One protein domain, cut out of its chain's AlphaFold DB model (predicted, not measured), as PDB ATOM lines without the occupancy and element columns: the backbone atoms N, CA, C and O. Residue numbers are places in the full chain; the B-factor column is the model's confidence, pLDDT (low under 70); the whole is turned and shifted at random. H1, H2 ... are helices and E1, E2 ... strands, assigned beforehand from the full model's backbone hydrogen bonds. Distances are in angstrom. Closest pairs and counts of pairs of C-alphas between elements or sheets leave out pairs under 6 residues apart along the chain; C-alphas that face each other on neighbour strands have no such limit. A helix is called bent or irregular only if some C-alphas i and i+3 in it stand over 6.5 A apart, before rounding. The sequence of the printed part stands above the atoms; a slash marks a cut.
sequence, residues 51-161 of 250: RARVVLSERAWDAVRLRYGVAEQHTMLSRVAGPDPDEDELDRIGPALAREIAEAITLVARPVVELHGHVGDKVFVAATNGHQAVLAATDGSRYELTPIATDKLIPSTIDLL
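What this domain is: This is residues 51 to 161 of the 250 residues of a protein of Pseudonocardiaceae bacterium YIM PH 21723 (UniProt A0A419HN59). A twisted sheet of five strands forms the middle layer, with the long, kinked helix H2 and the shorter H1 over one face and the small helix H3 over the other. H1 stands up from the sheet over the edge strand E1, and the unnamed residues 68 to 86 make the long link from H1 to H2. The printed part has 111 residues, with three named helices and five named strands in the order E1, H1, H2, E2, E3, E4, E5, H3. The sheet runs E1, E5, E4, E3, E2, all antiparallel, and the class is mixed, helices and strands. The whole is compact and rounded, with a radius of gyration of the C-alphas of 13.0 A and spans of 35 by 29 by 22 A.

How they stand to each other: E2, residues 113 to 119, E3, 122 to 128, E4, 133 to 138, and E5, 142 to 148, form a meander, each strand the antiparallel neighbour of the one before. In the hairpin E2 and E3, N 119 and O 122 are 2.8 A apart, within hydrogen-bond range. In the hairpin E3 and E4, N 125 and O 136 are 2.8 A apart, and in the hairpin E4 and E5, N 137 and O 144 are 2.9 A apart. E1, residues 54 to 57, is antiparallel to E5, with N 56 and O 143 2.8 A apart; E1 and E2 are the edge strands. H2, residues 87 to 109, is on the sheet at a height of 9.0 A; its closest C-alphas to E3 are those of Val 108 and Ala 127, 5.4 A. H2 is irregular, with C-alphas 92 and 95 9.0 A apart and a kink of 111 degrees near residue 95. H1, residues 58 to 67, is on the same face; its line rises 67 degrees out of the local plane. H1 and H2 touch about perpendicular, at 79 degrees, with Val 64 and Ala 102 their closest C-alphas, 6.1 A. H3, residues 153 to 158, is on the opposite face, over E3 and along the strands, at 5 degrees to E3 on the local plane; the C-alphas of Ala 126 and Leu 153 are their closest, 5.8 A. H3 is apart from H1 and H2. Every O i to N i+4 pair is within hydrogen-bond range in H1 and H3, and 16 of 19 are in H2.

Where its parts are: E1 begins at C-alpha 54, (83.160, 80.915, 88.417), and measures 10.3 A; H1 measures 14.3 A. H2 measures 21.3 A from C-alpha 87, (78.480, 82.313, 72.989), to C-alpha 109. E2 measures 19.6 A, E3 19.8 A, E4 17.0 A and E5 18.9 A. H3, 8.8 A, ends at C-alpha 158, (78.819, 70.506, 104.392).

The domain as a whole: The two C-alphas farthest apart, those of Pro 83 and Asp 151, are 38.3 A apart. The printed part has no cut; the link H1 to H2, of 19 residues, is long, and the other links are tight. The mean pLDDT of the printed part is 95.7, and no printed residue is under 70.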
ATOM      1  N   ARG A  51      91.247  78.346  88.710       95.38
ATOM      2  CA  ARG A  51      91.992  79.052  89.778       95.38
ATOM      3  C   ARG A  51      91.110  79.811  90.759       95.38
ATOM      4  O   ARG A  51      91.546  80.134  91.859       95.38
ATOM      5  N   ALA A  52      89.887  80.112  90.353       97.06
ATOM      6  CA  ALA A  52      88.929  80.874  91.134       97.06
ATOM      7  C   ALA A  52      87.520  80.339  90.903       97.06
ATOM      8  O   ALA A  52      87.249  79.655  89.919       97.06
ATOM      9  N   ARG A  53      86.609  80.666  91.817       97.81
ATOM     10  CA  ARG A  53      85.188  80.386  91.632       97.81
ATOM     11  C   ARG A  53      84.669  81.088  90.374       97.81
ATOM     12  O   ARG A  53      84.940  82.269  90.176       97.81
ATOM     13  N   VAL A  54      83.862  80.380  89.590       98.06
ATOM     14  CA  VAL A  54      83.160  80.915  88.417       98.06
ATOM     15  C   VAL A  54      81.670  80.618  88.532       98.06
ATOM     16  O   VAL A  54      81.267  79.579  89.055       98.06
ATOM     17  N   VAL A  55      80.851  81.550  88.050       97.75
ATOM     18  CA  VAL A  55      79.405  81.385  87.903       97.75
ATOM     19  C   VAL A  55      79.065  81.540  86.427       97.75
ATOM     20  O   VAL A  55      79.532  82.488  85.803       97.75
ATOM     21  N   LEU A  56      78.276  80.614  85.895       97.25
ATOM     22  CA  LEU A  56      77.875  80.545  84.492       97.25
ATOM     23  C   LEU A  56      76.357  80.480  84.400       97.25
ATOM     24  O   LEU A  56      75.708  79.866  85.255       97.25
ATOM     25  N   SER A  57      75.782  81.054  83.348       96.31
ATOM     26  CA  SER A  57      74.420  80.686  82.958       96.31
ATOM     27  C   SER A  57      74.350  79.220  82.502       96.31
ATOM     28  O   SER A  57      75.355  78.602  82.145       96.31
ATOM     29  N   GLU A  58      73.145  78.647  82.489       95.38
ATOM     30  CA  GLU A  58      72.903  77.324  81.891       95.38
ATOM     31  C   GLU A  58      73.326  77.272  80.412       95.38
ATOM     32  O   GLU A  58      73.953  76.312  79.969       95.38
ATOM     33  N   ARG A  59      73.088  78.355  79.664       94.50
ATOM     34  CA  ARG A  59      73.446  78.443  78.245       94.50
ATOM     35  C   ARG A  59      74.959  78.494  78.028       94.50
ATOM     36  O   ARG A  59      75.451  77.866  77.095       94.50
ATOM     37  N   ALA A  60      75.699  79.195  78.887       95.81
ATOM     38  CA  ALA A  60      77.161  79.228  78.831       95.81
ATOM     39  C   ALA A  60      77.791  77.896  79.258       95.81
ATOM     40  O   ALA A  60      78.787  77.469  78.673       95.81
ATOM     41  N   TRP A  61      77.198  77.200  80.236       96.19
ATOM     42  CA  TRP A  61      77.598  75.836  80.593       96.19
ATOM     43  C   TRP A  61      77.535  74.902  79.378       96.19
ATOM     44  O   TRP A  61      78.508  74.203  79.078       96.19
ATOM     45  N   ASP A  62      76.428  74.933  78.636       94.50
ATOM     46  CA  ASP A  62      76.275  74.129  77.424       94.50
ATOM     47  C   ASP A  62      77.178  74.598  76.278       94.50
ATOM     48  O   ASP A  62      77.777  73.752  75.610       94.50
ATOM     49  N   ALA A  63      77.362  75.911  76.100       94.75
ATOM     50  CA  ALA A  63      78.294  76.473  75.120       94.75
ATOM     51  C   ALA A  63      79.718  75.933  75.326       94.75
ATOM     52  O   ALA A  63      80.331  75.398  74.400       94.75
ATOM     53  N   VAL A  64      80.225  75.966  76.565       95.88
ATOM     54  CA  VAL A  64      81.545  75.410  76.903       95.88
ATOM     55  C   VAL A  64      81.595  73.915  76.588       95.88
ATOM     56  O   VAL A  64      82.550  73.435  75.975       95.88
ATOM     57  N   ARG A  65      80.567  73.151  76.966       95.12
ATOM     58  CA  ARG A  65      80.544  71.706  76.710       95.12
ATOM     59  C   ARG A  65      80.578  71.378  75.224       95.12
ATOM     60  O   ARG A  65      81.343  70.500  74.826       95.12
ATOM     61  N   LEU A  66      79.784  72.072  74.415       93.62
ATOM     62  CA  LEU A  66      79.740  71.882  72.967       93.62
ATOM     63  C   LEU A  66      81.065  72.292  72.319       93.62
ATOM     64  O   LEU A  66      81.652  71.499  71.580       93.62
ATOM     65  N   ARG A  67      81.583  73.480  72.653       94.75
ATOM     66  CA  ARG A  67      82.813  74.035  72.072       94.75
ATOM     67  C   ARG A  67      84.051  73.190  72.369       94.75
ATOM     68  O   ARG A  67      84.916  73.056  71.507       94.75
ATOM     69  N   TYR A  68      84.131  72.600  73.561       95.06
ATOM     70  CA  TYR A  68      85.275  71.788  73.994       95.06
ATOM     71  C   TYR A  68      85.025  70.270  73.918       95.06
ATOM     72  O   TYR A  68      85.872  69.487  74.346       95.06
ATOM     73  N   GLY A  69      83.893  69.830  73.354       95.06
ATOM     74  CA  GLY A  69      83.606  68.412  73.114       95.06
ATOM     75  C   GLY A  69      83.363  67.576  74.378       95.06
ATOM     76  O   GLY A  69      83.643  66.375  74.387       95.06
ATOM     77  N   VAL A  70      82.841  68.176  75.451       94.88
ATOM     78  CA  VAL A  70      82.523  67.478  76.707       94.88
ATOM     79  C   VAL A  70      81.158  66.785  76.593       94.88
ATOM     80  O   VAL A  70      80.113  67.300  77.003       94.88
ATOM     81  N   ALA A  71      81.174  65.592  75.995       91.81
ATOM     82  CA  ALA A  71      79.964  64.829  75.689       91.81
ATOM     83  C   ALA A  71      79.245  64.283  76.938       91.81
ATOM     84  O   ALA A  71      78.019  64.356  77.018       91.81
ATOM     85  N   GLU A  72      79.988  63.745  77.912       93.00
ATOM     86  CA  GLU A  72      79.408  63.177  79.138       93.00
ATOM     87  C   GLU A  72      78.953  64.289  80.095       93.00
ATOM     88  O   GLU A  72      79.584  65.343  80.201       93.00
ATOM     89  N   GLN A  73      77.853  64.044  80.806       94.69
ATOM     90  CA  GLN A  73      77.379  64.880  81.906       94.69
ATOM     91  C   GLN A  73      77.118  64.017  83.126       94.69
ATOM     92  O   GLN A  73      76.616  62.896  83.011       94.69
ATOM     93  N   HIS A  74      77.391  64.575  84.300       96.12
ATOM     94  CA  HIS A  74      76.963  63.951  85.536       96.12
ATOM     95  C   HIS A  74      75.437  64.026  85.649       96.12
ATOM     96  O   HIS A  74      74.874  65.116  85.603       96.12
ATOM     97  N   THR A  75      74.765  62.891  85.866       95.19
ATOM     98  CA  THR A  75      73.293  62.774  85.837       95.19
ATOM     99  C   THR A  75      72.567  63.780  86.735       95.19
ATOM    100  O   THR A  75      71.483  64.225  86.385       95.19
ATOM    101  N   MET A  76      73.163  64.165  87.870       95.31
ATOM    102  CA  MET A  76      72.577  65.170  88.775       95.31
ATOM    103  C   MET A  76      72.602  66.596  88.202       95.31
ATOM    104  O   MET A  76      71.759  67.408  88.551       95.31
ATOM    105  N   LEU A  77      73.585  66.915  87.360       96.06
ATOM    106  CA  LEU A  77      73.755  68.242  86.760       96.06
ATOM    107  C   LEU A  77      73.193  68.317  85.338       96.06
ATOM    108  O   LEU A  77      73.095  69.415  84.792       96.06
ATOM    109  N   SER A  78      72.837  67.167  84.757       92.94
ATOM    110  CA  SER A  78      72.258  67.067  83.424       92.94
ATOM    111  C   SER A  78      70.932  67.806  83.343       92.94
ATOM    112  O   SER A  78      69.998  67.525  84.097       92.94
ATOM    113  N   ARG A  79      70.835  68.698  82.362       88.19
ATOM    114  CA  ARG A  79      69.600  69.387  81.990       88.19
ATOM    115  C   ARG A  79      69.349  69.291  80.500       88.19
ATOM    116  O   ARG A  79      70.232  68.914  79.727       88.19
ATOM    117  N   VAL A  80      68.105  69.568  80.122       84.19
ATOM    118  CA  VAL A  80      67.727  69.686  78.717       84.19
ATOM    119  C   VAL A  80      68.261  71.024  78.235       84.19
ATOM    120  O   VAL A  80      67.745  72.059  78.637       84.19
ATOM    121  N   ALA A  81      69.293  70.973  77.396       79.75
ATOM    122  CA  ALA A  81      69.876  72.164  76.805       79.75
ATOM    123  C   ALA A  81      68.796  72.998  76.101       79.75
ATOM    124  O   ALA A  81      67.955  72.463  75.367       79.75
ATOM    125  N   GLY A  82      68.833  74.311  76.326       81.56
ATOM    126  CA  GLY A  82      68.067  75.263  75.528       81.56
ATOM    127  C   GLY A  82      68.533  75.266  74.063       81.56
ATOM    128  O   GLY A  82      69.627  74.788  73.765       81.56
ATOM    129  N   PRO A  83      67.720  75.799  73.134       81.50
ATOM    130  CA  PRO A  83      67.998  75.721  71.698       81.50
ATOM    131  C   PRO A  83      69.280  76.446  71.270       81.50
ATOM    132  O   PRO A  83      69.913  76.005  70.316       81.50
ATOM    133  N   ASP A  84      69.690  77.493  71.992       88.12
ATOM    134  CA  ASP A  84      70.823  78.328  71.601       88.12
ATOM    135  C   ASP A  84      71.846  78.461  72.745       88.12
ATOM    136  O   ASP A  84      71.493  78.992  73.805       88.12
ATOM    137  N   PRO A  85      73.115  78.048  72.574       86.56
ATOM    138  CA  PRO A  85      74.180  78.369  73.529       86.56
ATOM    139  C   PRO A  85      74.392  79.892  73.632       86.56
ATOM    140  O   PRO A  85      74.074  80.639  72.708       86.56
ATOM    141  N   ASP A  86      74.890  80.366  74.777       90.19
ATOM    142  CA  ASP A  86      75.254  81.779  74.980       90.19
ATOM    143  C   ASP A  86      76.754  81.947  74.707       90.19
ATOM    144  O   ASP A  86      77.590  81.879  75.610       90.19
ATOM    145  N   GLU A  87      77.097  82.080  73.423       90.31
ATOM    146  CA  GLU A  87      78.480  82.313  72.989       90.31
ATOM    147  C   GLU A  87      78.987  83.703  73.413       90.31
ATOM    148  O   GLU A  87      80.181  83.865  73.646       90.31
ATOM    149  N   ASP A  88      78.098  84.682  73.622       94.12
ATOM    150  CA  ASP A  88      78.483  86.029  74.058       94.12
ATOM    151  C   ASP A  88      79.050  86.012  75.487       94.12
ATOM    152  O   ASP A  88      80.036  86.690  75.791       94.12
ATOM    153  N   GLU A  89      78.448  85.238  76.399       94.44
ATOM    154  CA  GLU A  89      79.010  85.013  77.734       94.44
ATOM    155  C   GLU A  89      80.377  84.325  77.653       94.44
ATOM    156  O   GLU A  89      81.301  84.714  78.374       94.44
ATOM    157  N   LEU A  90      80.531  83.363  76.740       93.00
ATOM    158  CA  LEU A  90      81.777  82.630  76.543       93.00
ATOM    159  C   LEU A  90      82.905  83.515  75.983       93.00
ATOM    160  O   LEU A  90      84.059  83.424  76.413       93.00
ATOM    161  N   ASP A  91      82.574  84.419  75.070       93.75
ATOM    162  CA  ASP A  91      83.527  85.373  74.516       93.75
ATOM    163  C   ASP A  91      83.934  86.427  75.558       93.75
ATOM    164  O   ASP A  91      85.111  86.796  75.627       93.75
ATOM    165  N   ARG A  92      83.019  86.835  76.453       96.00
ATOM    166  CA  ARG A  92      83.334  87.729  77.585       96.00
ATOM    167  C   ARG A  92      84.305  87.111  78.592       96.00
ATOM    168  O   ARG A  92      85.169  87.825  79.096       96.00
ATOM    169  N   ILE A  93      84.175  85.820  78.914       95.62
ATOM    170  CA  ILE A  93      85.102  85.151  79.853       95.62
ATOM    171  C   ILE A  93      86.474  84.867  79.224       95.62
ATOM    172  O   ILE A  93      87.474  84.741  79.935       95.62
ATOM    173  N   GLY A  94      86.529  84.785  77.894       96.38
ATOM    174  CA  GLY A  94      87.745  84.583  77.124       96.38
ATOM    175  C   GLY A  94      88.228  83.123  77.070       96.38
ATOM    176  O   GLY A  94      87.914  82.290  77.926       96.38
ATOM    177  N   PRO A  95      89.062  82.787  76.068       94.81
ATOM    178  CA  PRO A  95      89.394  81.400  75.722       94.81
ATOM    179  C   PRO A  95      90.242  80.674  76.776       94.81
ATOM    180  O   PRO A  95      90.202  79.445  76.870       94.81
ATOM    181  N   ALA A  96      91.034  81.414  77.559       94.25
ATOM    182  CA  ALA A  96      91.865  80.830  78.604       94.25
ATOM    183  C   ALA A  96      91.003  80.271  79.743       94.25
ATOM    184  O   ALA A  96      91.129  79.092  80.058       94.25
ATOM    185  N   LEU A  97      90.097  81.088  80.295       95.75
ATOM    186  CA  LEU A  97      89.193  80.683  81.372       95.75
ATOM    187  C   LEU A  97      88.155  79.664  80.886       95.75
ATOM    188  O   LEU A  97      87.888  78.691  81.583       95.75
ATOM    189  N   ALA A  98      87.643  79.824  79.663       95.88
ATOM    190  CA  ALA A  98      86.764  78.847  79.021       95.88
ATOM    191  C   ALA A  98      87.360  77.427  79.003       95.88
ATOM    192  O   ALA A  98      86.662  76.448  79.265       95.88
ATOM    193  N   ARG A  99      88.672  77.310  78.764       95.62
ATOM    194  CA  ARG A  99      89.388  76.032  78.837       95.62
ATOM    195  C   ARG A  99      89.499  75.501  80.271       95.62
ATOM    196  O   ARG A  99      89.266  74.314  80.468       95.62
ATOM    197  N   GLU A 100      89.801  76.349  81.261       96.75
ATOM    198  CA  GLU A 100      89.833  75.927  82.677       96.75
ATOM    199  C   GLU A 100      88.451  75.417  83.139       96.75
ATOM    200  O   GLU A 100      88.342  74.411  83.842       96.75
ATOM    201  N   ILE A 101      87.376  76.073  82.687       97.25
ATOM    202  CA  ILE A 101      85.992  75.644  82.920       97.25
ATOM    203  C   ILE A 101      85.725  74.300  82.239       97.25
ATOM    204  O   ILE A 101      85.181  73.401  82.876       97.25
ATOM    205  N   ALA A 102      86.117  74.123  80.975       96.75
ATOM    206  CA  ALA A 102      85.928  72.861  80.262       96.75
ATOM    207  C   ALA A 102      86.634  71.682  80.963       96.75
ATOM    208  O   ALA A 102      86.067  70.589  81.059       96.75
ATOM    209  N   GLU A 103      87.836  71.903  81.505       96.38
ATOM    210  CA  GLU A 103      88.553  70.919  82.324       96.38
ATOM    211  C   GLU A 103      87.776  70.584  83.611       96.38
ATOM    212  O   GLU A 103      87.600  69.407  83.937       96.38
ATOM    213  N   ALA A 104      87.237  71.592  84.306       97.81
ATOM    214  CA  ALA A 104      86.407  71.397  85.496       97.81
ATOM    215  C   ALA A 104      85.108  70.623  85.194       97.81
ATOM    216  O   ALA A 104      84.768  69.690  85.923       97.81
ATOM    217  N   ILE A 105      84.406  70.947  84.102       97.44
ATOM    218  CA  ILE A 105      83.200  70.222  83.663       97.44
ATOM    219  C   ILE A 105      83.557  68.772  83.313       97.44
ATOM    220  O   ILE A 105      82.850  67.849  83.717       97.44
ATOM    221  N   THR A 106      84.682  68.544  82.632       96.81
ATOM    222  CA  THR A 106      85.163  67.191  82.310       96.81
ATOM    223  C   THR A 106      85.433  66.371  83.574       96.81
ATOM    224  O   THR A 106      85.018  65.212  83.655       96.81
ATOM    225  N   LEU A 107      86.077  66.970  84.583       97.19
ATOM    226  CA  LEU A 107      86.313  66.335  85.882       97.19
ATOM    227  C   LEU A 107      84.997  65.948  86.571       97.19
ATOM    228  O   LEU A 107      84.874  64.834  87.075       97.19
ATOM    229  N   VAL A 108      84.014  66.848  86.571       97.81
ATOM    230  CA  VAL A 108      82.695  66.622  87.181       97.81
ATOM    231  C   VAL A 108      81.882  65.578  86.415       97.81
ATOM    232  O   VAL A 108      81.148  64.811  87.029       97.81
ATOM    233  N   ALA A 109      82.019  65.500  85.091       97.06
ATOM    234  CA  ALA A 109      81.362  64.477  84.283       97.06
ATOM    235  C   ALA A 109      81.932  63.073  84.550       97.06
ATOM    236  O   ALA A 109      81.194  62.085  84.541       97.06
ATOM    237  N   ARG A 110      83.245  62.965  84.800       97.06
ATOM    238  CA  ARG A 110      83.945  61.682  84.981       97.06
ATOM    239  C   ARG A 110      84.856  61.649  86.216       97.06
ATOM    240  O   ARG A 110      86.056  61.402  86.077       97.06
ATOM    241  N   PRO A 111      84.312  61.811  87.429       97.31
ATOM    242  CA  PRO A 111      85.120  61.775  88.635       97.31
ATOM    243  C   PRO A 111      85.619  60.364  88.928       97.31
ATOM    244  O   PRO A 111      84.952  59.371  88.625       97.31
ATOM    245  N   VAL A 112      86.784  60.286  89.578       97.62
ATOM    246  CA  VAL A 112      87.260  59.043  90.197       97.62
ATOM    247  C   VAL A 112      86.517  58.824  91.507       97.62
ATOM    248  O   VAL A 112      86.061  57.716  91.761       97.62
ATOM    249  N   VAL A 113      86.358  59.874  92.315       98.31
ATOM    250  CA  VAL A 113      85.568  59.876  93.554       98.31
ATOM    251  C   VAL A 113      84.691  61.120  93.570       98.31
ATOM    252  O   VAL A 113      85.141  62.201  93.184       98.31
ATOM    253  N   GLU A 114      83.456  60.981  94.039       98.44
ATOM    254  CA  GLU A 114      82.536  62.103  94.185       98.44
ATOM    255  C   GLU A 114      81.633  62.009  95.416       98.44
ATOM    256  O   GLU A 114      81.303  60.921  95.901       98.44
ATOM    257  N   LEU A 115      81.206  63.182  95.878       98.62
ATOM    258  CA  LEU A 115      80.046  63.384  96.737       98.62
ATOM    259  C   LEU A 115      79.006  64.182  95.957       98.62
ATOM    260  O   LEU A 115      79.309  65.258  95.451       98.62
ATOM    261  N   HIS A 116      77.774  63.702  95.894       98.56
ATOM    262  CA  HIS A 116      76.707  64.350  95.134       98.56
ATOM    263  C   HIS A 116      75.395  64.328  95.900       98.56
ATOM    264  O   HIS A 116      75.188  63.510  96.804       98.56
ATOM    265  N   GLY A 117      74.495  65.234  95.539       97.12
ATOM    266  CA  GLY A 117      73.282  65.408  96.312       97.12
ATOM    267  C   GLY A 117      72.502  66.663  95.986       97.12
ATOM    268  O   GLY A 117      72.710  67.294  94.951       97.12
ATOM    269  N   HIS A 118      71.612  67.021  96.903       96.75
ATOM    270  CA  HIS A 118      70.926  68.307  96.899       96.75
ATOM    271  C   HIS A 118      70.880  68.900  98.309       96.75
ATOM    272  O   HIS A 118      70.939  68.166  99.297       96.75
ATOM    273  N   VAL A 119      70.773  70.222  98.395       96.19
ATOM    274  CA  VAL A 119      70.571  71.000  99.621       96.19
ATOM    275  C   VAL A 119      69.574  72.111  99.300       96.19
ATOM    276  O   VAL A 119      69.887  73.006  98.513       96.19
ATOM    277  N   GLY A 120      68.374  72.063  99.884       94.31
ATOM    278  CA  GLY A 120      67.273  72.902  99.408       94.31
ATOM    279  C   GLY A 120      67.013  72.640  97.926       94.31
ATOM    280  O   GLY A 120      66.973  71.489  97.494       94.31
ATOM    281  N   ASP A 121      66.929  73.717  97.150       93.94
ATOM    282  CA  ASP A 121      66.726  73.653  95.699       93.94
ATOM    283  C   ASP A 121      68.050  73.511  94.916       93.94
ATOM    284  O   ASP A 121      68.049  73.381  93.692       93.94
ATOM    285  N   LYS A 122      69.203  73.517  95.606       96.06
ATOM    286  CA  LYS A 122      70.511  73.366  94.964       96.06
ATOM    287  C   LYS A 122      70.868  71.904  94.775       96.06
ATOM    288  O   LYS A 122      70.868  71.138  95.733       96.06
ATOM    289  N   VAL A 123      71.294  71.545  93.573       97.44
ATOM    290  CA  VAL A 123      71.933  70.263  93.260       97.44
ATOM    291  C   VAL A 123      73.441  70.462  93.198       97.44
ATOM    292  O   VAL A 123      73.902  71.489  92.704       97.44
ATOM    293  N   PHE A 124      74.222  69.502  93.690       98.38
ATOM    294  CA  PHE A 124      75.679  69.616  93.699       98.38
ATOM    295  C   PHE A 124      76.402  68.300  93.394       98.38
ATOM    296  O   PHE A 124      75.870  67.203  93.594       98.38
ATOM    297  N   VAL A 125      77.654  68.443  92.955       98.69
ATOM    298  CA  VAL A 125      78.652  67.384  92.781       98.69
ATOM    299  C   VAL A 125      80.021  67.929  93.202       98.69
ATOM    300  O   VAL A 125      80.553  68.836  92.570       98.69
ATOM    301  N   ALA A 126      80.607  67.377  94.260       98.75
ATOM    302  CA  ALA A 126      82.014  67.556  94.602       98.75
ATOM    303  C   ALA A 126      82.811  66.376  94.047       98.75
ATOM    304  O   ALA A 126      82.643  65.246  94.499       98.75
ATOM    305  N   ALA A 127      83.669  66.645  93.074       98.50
ATOM    306  CA  ALA A 127      84.368  65.660  92.262       98.50
ATOM    307  C   ALA A 127      85.882  65.743  92.476       98.50
ATOM    308  O   ALA A 127      86.427  66.835  92.629       98.50
ATOM    309  N   THR A 128      86.573  64.600  92.436       98.12
ATOM    310  CA  THR A 128      88.040  64.532  92.400       98.12
ATOM    311  C   THR A 128      88.551  63.412  91.498       98.12
ATOM    312  O   THR A 128      87.925  62.356  91.360       98.12
ATOM    313  N   ASN A 129      89.724  63.635  90.906       96.69
ATOM    314  CA  ASN A 129      90.518  62.618  90.210       96.69
ATOM    315  C   ASN A 129      91.761  62.186  91.014       96.69
ATOM    316  O   ASN A 129      92.606  61.466  90.492       96.69
ATOM    317  N   GLY A 130      91.886  62.635  92.269       95.94
ATOM    318  CA  GLY A 130      93.042  62.404  93.143       95.94
ATOM    319  C   GLY A 130      94.103  63.508  93.086       95.94
ATOM    320  O   GLY A 130      94.823  63.701  94.062       95.94
ATOM    321  N   HIS A 131      94.155  64.279  92.000       96.12
ATOM    322  CA  HIS A 131      95.093  65.394  91.824       96.12
ATOM    323  C   HIS A 131      94.402  66.758  91.877       96.12
ATOM    324  O   HIS A 131      94.985  67.736  92.332       96.12
ATOM    325  N   GLN A 132      93.152  66.814  91.428       96.75
ATOM    326  CA  GLN A 132      92.341  68.016  91.308       96.75
ATOM    327  C   GLN A 132      90.953  67.736  91.866       96.75
ATOM    328  O   GLN A 132      90.453  66.614  91.744       96.75
ATOM    329  N   ALA A 133      90.323  68.758  92.443       97.94
ATOM    330  CA  ALA A 133      88.950  68.667  92.899       97.94
ATOM    331  C   ALA A 133      88.152  69.946  92.623       97.94
ATOM    332  O   ALA A 133      88.668  71.062  92.671       97.94
ATOM    333  N   VAL A 134      86.870  69.766  92.319       98.50
ATOM    334  CA  VAL A 134      85.924  70.841  92.002       98.50
ATOM    335  C   VAL A 134      84.604  70.549  92.699       98.50
ATOM    336  O   VAL A 134      84.130  69.414  92.690       98.50
ATOM    337  N   LEU A 135      83.996  71.583  93.273       98.69
ATOM    338  CA  LEU A 135      82.595  71.592  93.664       98.69
ATOM    339  C   LEU A 135      81.784  72.299  92.576       98.69
ATOM    340  O   LEU A 135      81.947  73.498  92.364       98.69
ATOM    341  N   ALA A 136      80.911  71.552  91.910       98.56
ATOM    342  CA  ALA A 136      79.897  72.076  91.011       98.56
ATOM    343  C   ALA A 136      78.545  72.128  91.729       98.56
ATOM    344  O   ALA A 136      78.145  71.145  92.355       98.56
ATOM    345  N   ALA A 137      77.825  73.240  91.622       98.31
ATOM    346  CA  ALA A 137      76.470  73.378  92.149       98.31
ATOM    347  C   ALA A 137      75.569  74.149  91.179       98.31
ATOM    348  O   ALA A 137      76.042  74.995  90.429       98.31
ATOM    349  N   THR A 138      74.266  73.883  91.200       97.94
ATOM    350  CA  THR A 138      73.268  74.635  90.431       97.94
ATOM    351  C   THR A 138      71.966  74.755  91.203       97.94
ATOM    352  O   THR A 138      71.603  73.845  91.944       97.94
ATOM    353  N   ASP A 139      71.266  75.872  91.033       96.00
ATOM    354  CA  ASP A 139      69.983  76.161  91.680       96.00
ATOM    355  C   ASP A 139      68.765  76.073  90.752       96.00
ATOM    356  O   ASP A 139      67.645  76.238  91.216       96.00
ATOM    357  N   GLY A 140      68.940  75.856  89.445       94.19
ATOM    358  CA  GLY A 140      67.839  76.133  88.508       94.19
ATOM    359  C   GLY A 140      68.209  77.071  87.379       94.19
ATOM    360  O   GLY A 140      67.660  76.935  86.297       94.19
ATOM    361  N   SER A 141      69.138  77.980  87.611       93.94
ATOM    362  CA  SER A 141      69.371  79.099  86.700       93.94
ATOM    363  C   SER A 141      70.836  79.260  86.324       93.94
ATOM    364  O   SER A 141      71.159  79.692  85.215       93.94
ATOM    365  N   ARG A 142      71.730  78.930  87.258       96.69
ATOM    366  CA  ARG A 142      73.167  79.134  87.111       96.69
ATOM    367  C   ARG A 142      73.935  77.929  87.610       96.69
ATOM    368  O   ARG A 142      73.480  77.208  88.500       96.69
ATOM    369  N   TYR A 143      75.112  77.740  87.038       98.00
ATOM    370  CA  TYR A 143      76.107  76.791  87.503       98.00
ATOM    371  C   TYR A 143      77.213  77.548  88.224       98.00
ATOM    372  O   TYR A 143      77.726  78.548  87.734       98.00
ATOM    373  N   GLU A 144      77.588  77.064  89.397       98.50
ATOM    374  CA  GLU A 144      78.740  77.520  90.153       98.50
ATOM    375  C   GLU A 144      79.804  76.425  90.116       98.50
ATOM    376  O   GLU A 144      79.525  75.279  90.466       98.50
ATOM    377  N   LEU A 145      81.017  76.787  89.711       98.50
ATOM    378  CA  LEU A 145      82.197  75.934  89.755       98.50
ATOM    379  C   LEU A 145      83.197  76.546  90.727       98.50
ATOM    380  O   LEU A 145      83.692  77.650  90.505       98.50
ATOM    381  N   THR A 146      83.511  75.816  91.789       98.56
ATOM    382  CA  THR A 146      84.440  76.256  92.828       98.56
ATOM    383  C   THR A 146      85.590  75.256  92.918       98.56
ATOM    384  O   THR A 146      85.345  74.084  93.219       98.56
ATOM    385  N   PRO A 147      86.846  75.667  92.661       98.31
ATOM    386  CA  PRO A 147      87.981  74.786  92.881       98.31
ATOM    387  C   PRO A 147      88.122  74.513  94.379       98.31
ATOM    388  O   PRO A 147      88.011  75.421  95.204       98.31
ATOM    389  N   ILE A 148      88.356  73.253  94.733       98.25
ATOM    390  CA  ILE A 148      88.553  72.825  96.120       98.25
ATOM    391  C   ILE A 148      89.818  71.973  96.210       98.25
ATOM    392  O   ILE A 148      90.241  71.352  95.235       98.25
ATOM    393  N   ALA A 149      90.437  71.920  97.388       97.12
ATOM    394  CA  ALA A 149      91.523  70.974  97.617       97.12
ATOM    395  C   ALA A 149      90.985  69.530  97.649       97.12
ATOM    396  O   ALA A 149      89.834  69.278  98.021       97.12
ATOM    397  N   THR A 150      91.815  68.567  97.245       96.88
ATOM    398  CA  THR A 150      91.415  67.158  97.077       96.88
ATOM    399  C   THR A 150      91.002  66.478  98.383       96.88
ATOM    400  O   THR A 150      90.233  65.520  98.351       96.88
ATOM    401  N   ASP A 151      91.438  66.991  99.532       97.06
ATOM    402  CA  ASP A 151      91.044  66.545 100.872       97.06
ATOM    403  C   ASP A 151      89.800  67.281 101.419       97.06
ATOM    404  O   ASP A 151      89.356  67.016 102.540       97.06
ATOM    405  N   LYS A 152      89.215  68.214 100.650       98.25
ATOM    406  CA  LYS A 152      88.111  69.085 101.093       98.25
ATOM    407  C   LYS A 152      86.730  68.729 100.546       98.25
ATOM    408  O   LYS A 152      85.785  69.457 100.828       98.25
ATOM    409  N   LEU A 153      86.556  67.587  99.878       98.44
ATOM    410  CA  LEU A 153      85.243  67.157  99.362       98.44
ATOM    411  C   LEU A 153      84.140  67.206 100.435       98.44
ATOM    412  O   LEU A 153      83.079  67.789 100.215       98.44
ATOM    413  N   ILE A 154      84.397  66.630 101.616       98.56
ATOM    414  CA  ILE A 154      83.433  66.621 102.728       98.56
ATOM    415  C   ILE A 154      83.183  68.029 103.293       98.56
ATOM    416  O   ILE A 154      82.028  68.448 103.309       98.56
ATOM    417  N   PRO A 155      84.186  68.784 103.789       98.44
ATOM    418  CA  PRO A 155      83.908  70.098 104.370       98.44
ATOM    419  C   PRO A 155      83.230  71.052 103.377       98.44
ATOM    420  O   PRO A 155      82.243  71.673 103.757       98.44
ATOM    421  N   SER A 156      83.658  71.084 102.110       98.44
ATOM    422  CA  SER A 156      83.065  71.968 101.097       98.44
ATOM    423  C   SER A 156      81.600  71.649 100.788       98.44
ATOM    424  O   SER A 156      80.832  72.554 100.487       98.44
ATOM    425  N   THR A 157      81.184  70.383 100.882       98.19
ATOM    426  CA  THR A 157      79.773  69.999 100.692       98.19
ATOM    427  C   THR A 157      78.927  70.246 101.940       98.19
ATOM    428  O   THR A 157      77.768  70.627 101.815       98.19
ATOM    429  N   ILE A 158      79.493  70.108 103.144       97.62
ATOM    430  CA  ILE A 158      78.819  70.506 104.392       97.62
ATOM    431  C   ILE A 158      78.576  72.022 104.420       97.62
ATOM    432  O   ILE A 158      77.548  72.461 104.933       97.62
ATOM    433  N   ASP A 159      79.492  72.816 103.865       97.56
ATOM    434  CA  ASP A 159      79.374  74.278 103.793       97.56
ATOM    435  C   ASP A 159      78.250  74.766 102.865       97.56
ATOM    436  O   ASP A 159      77.878  75.936 102.927       97.56
ATOM    437  N   LEU A 160      77.643  73.878 102.065       96.81
ATOM    438  CA  LEU A 160      76.419  74.186 101.319       96.81
ATOM    439  C   LEU A 160      75.180  74.278 102.217       96.81
ATOM    440  O   LEU A 160      74.184  74.888 101.827       96.81
ATOM    441  N   LEU A 161      75.210  73.652 103.398       96.38
ATOM    442  CA  LEU A 161      74.089  73.663 104.329       96.38
ATOM    443  C   LEU A 161      73.993  75.013 105.051       96.38
ATOM    444  O   LEU A 161      75.017  75.549 105.485       96.38
TER     445      LEU A 161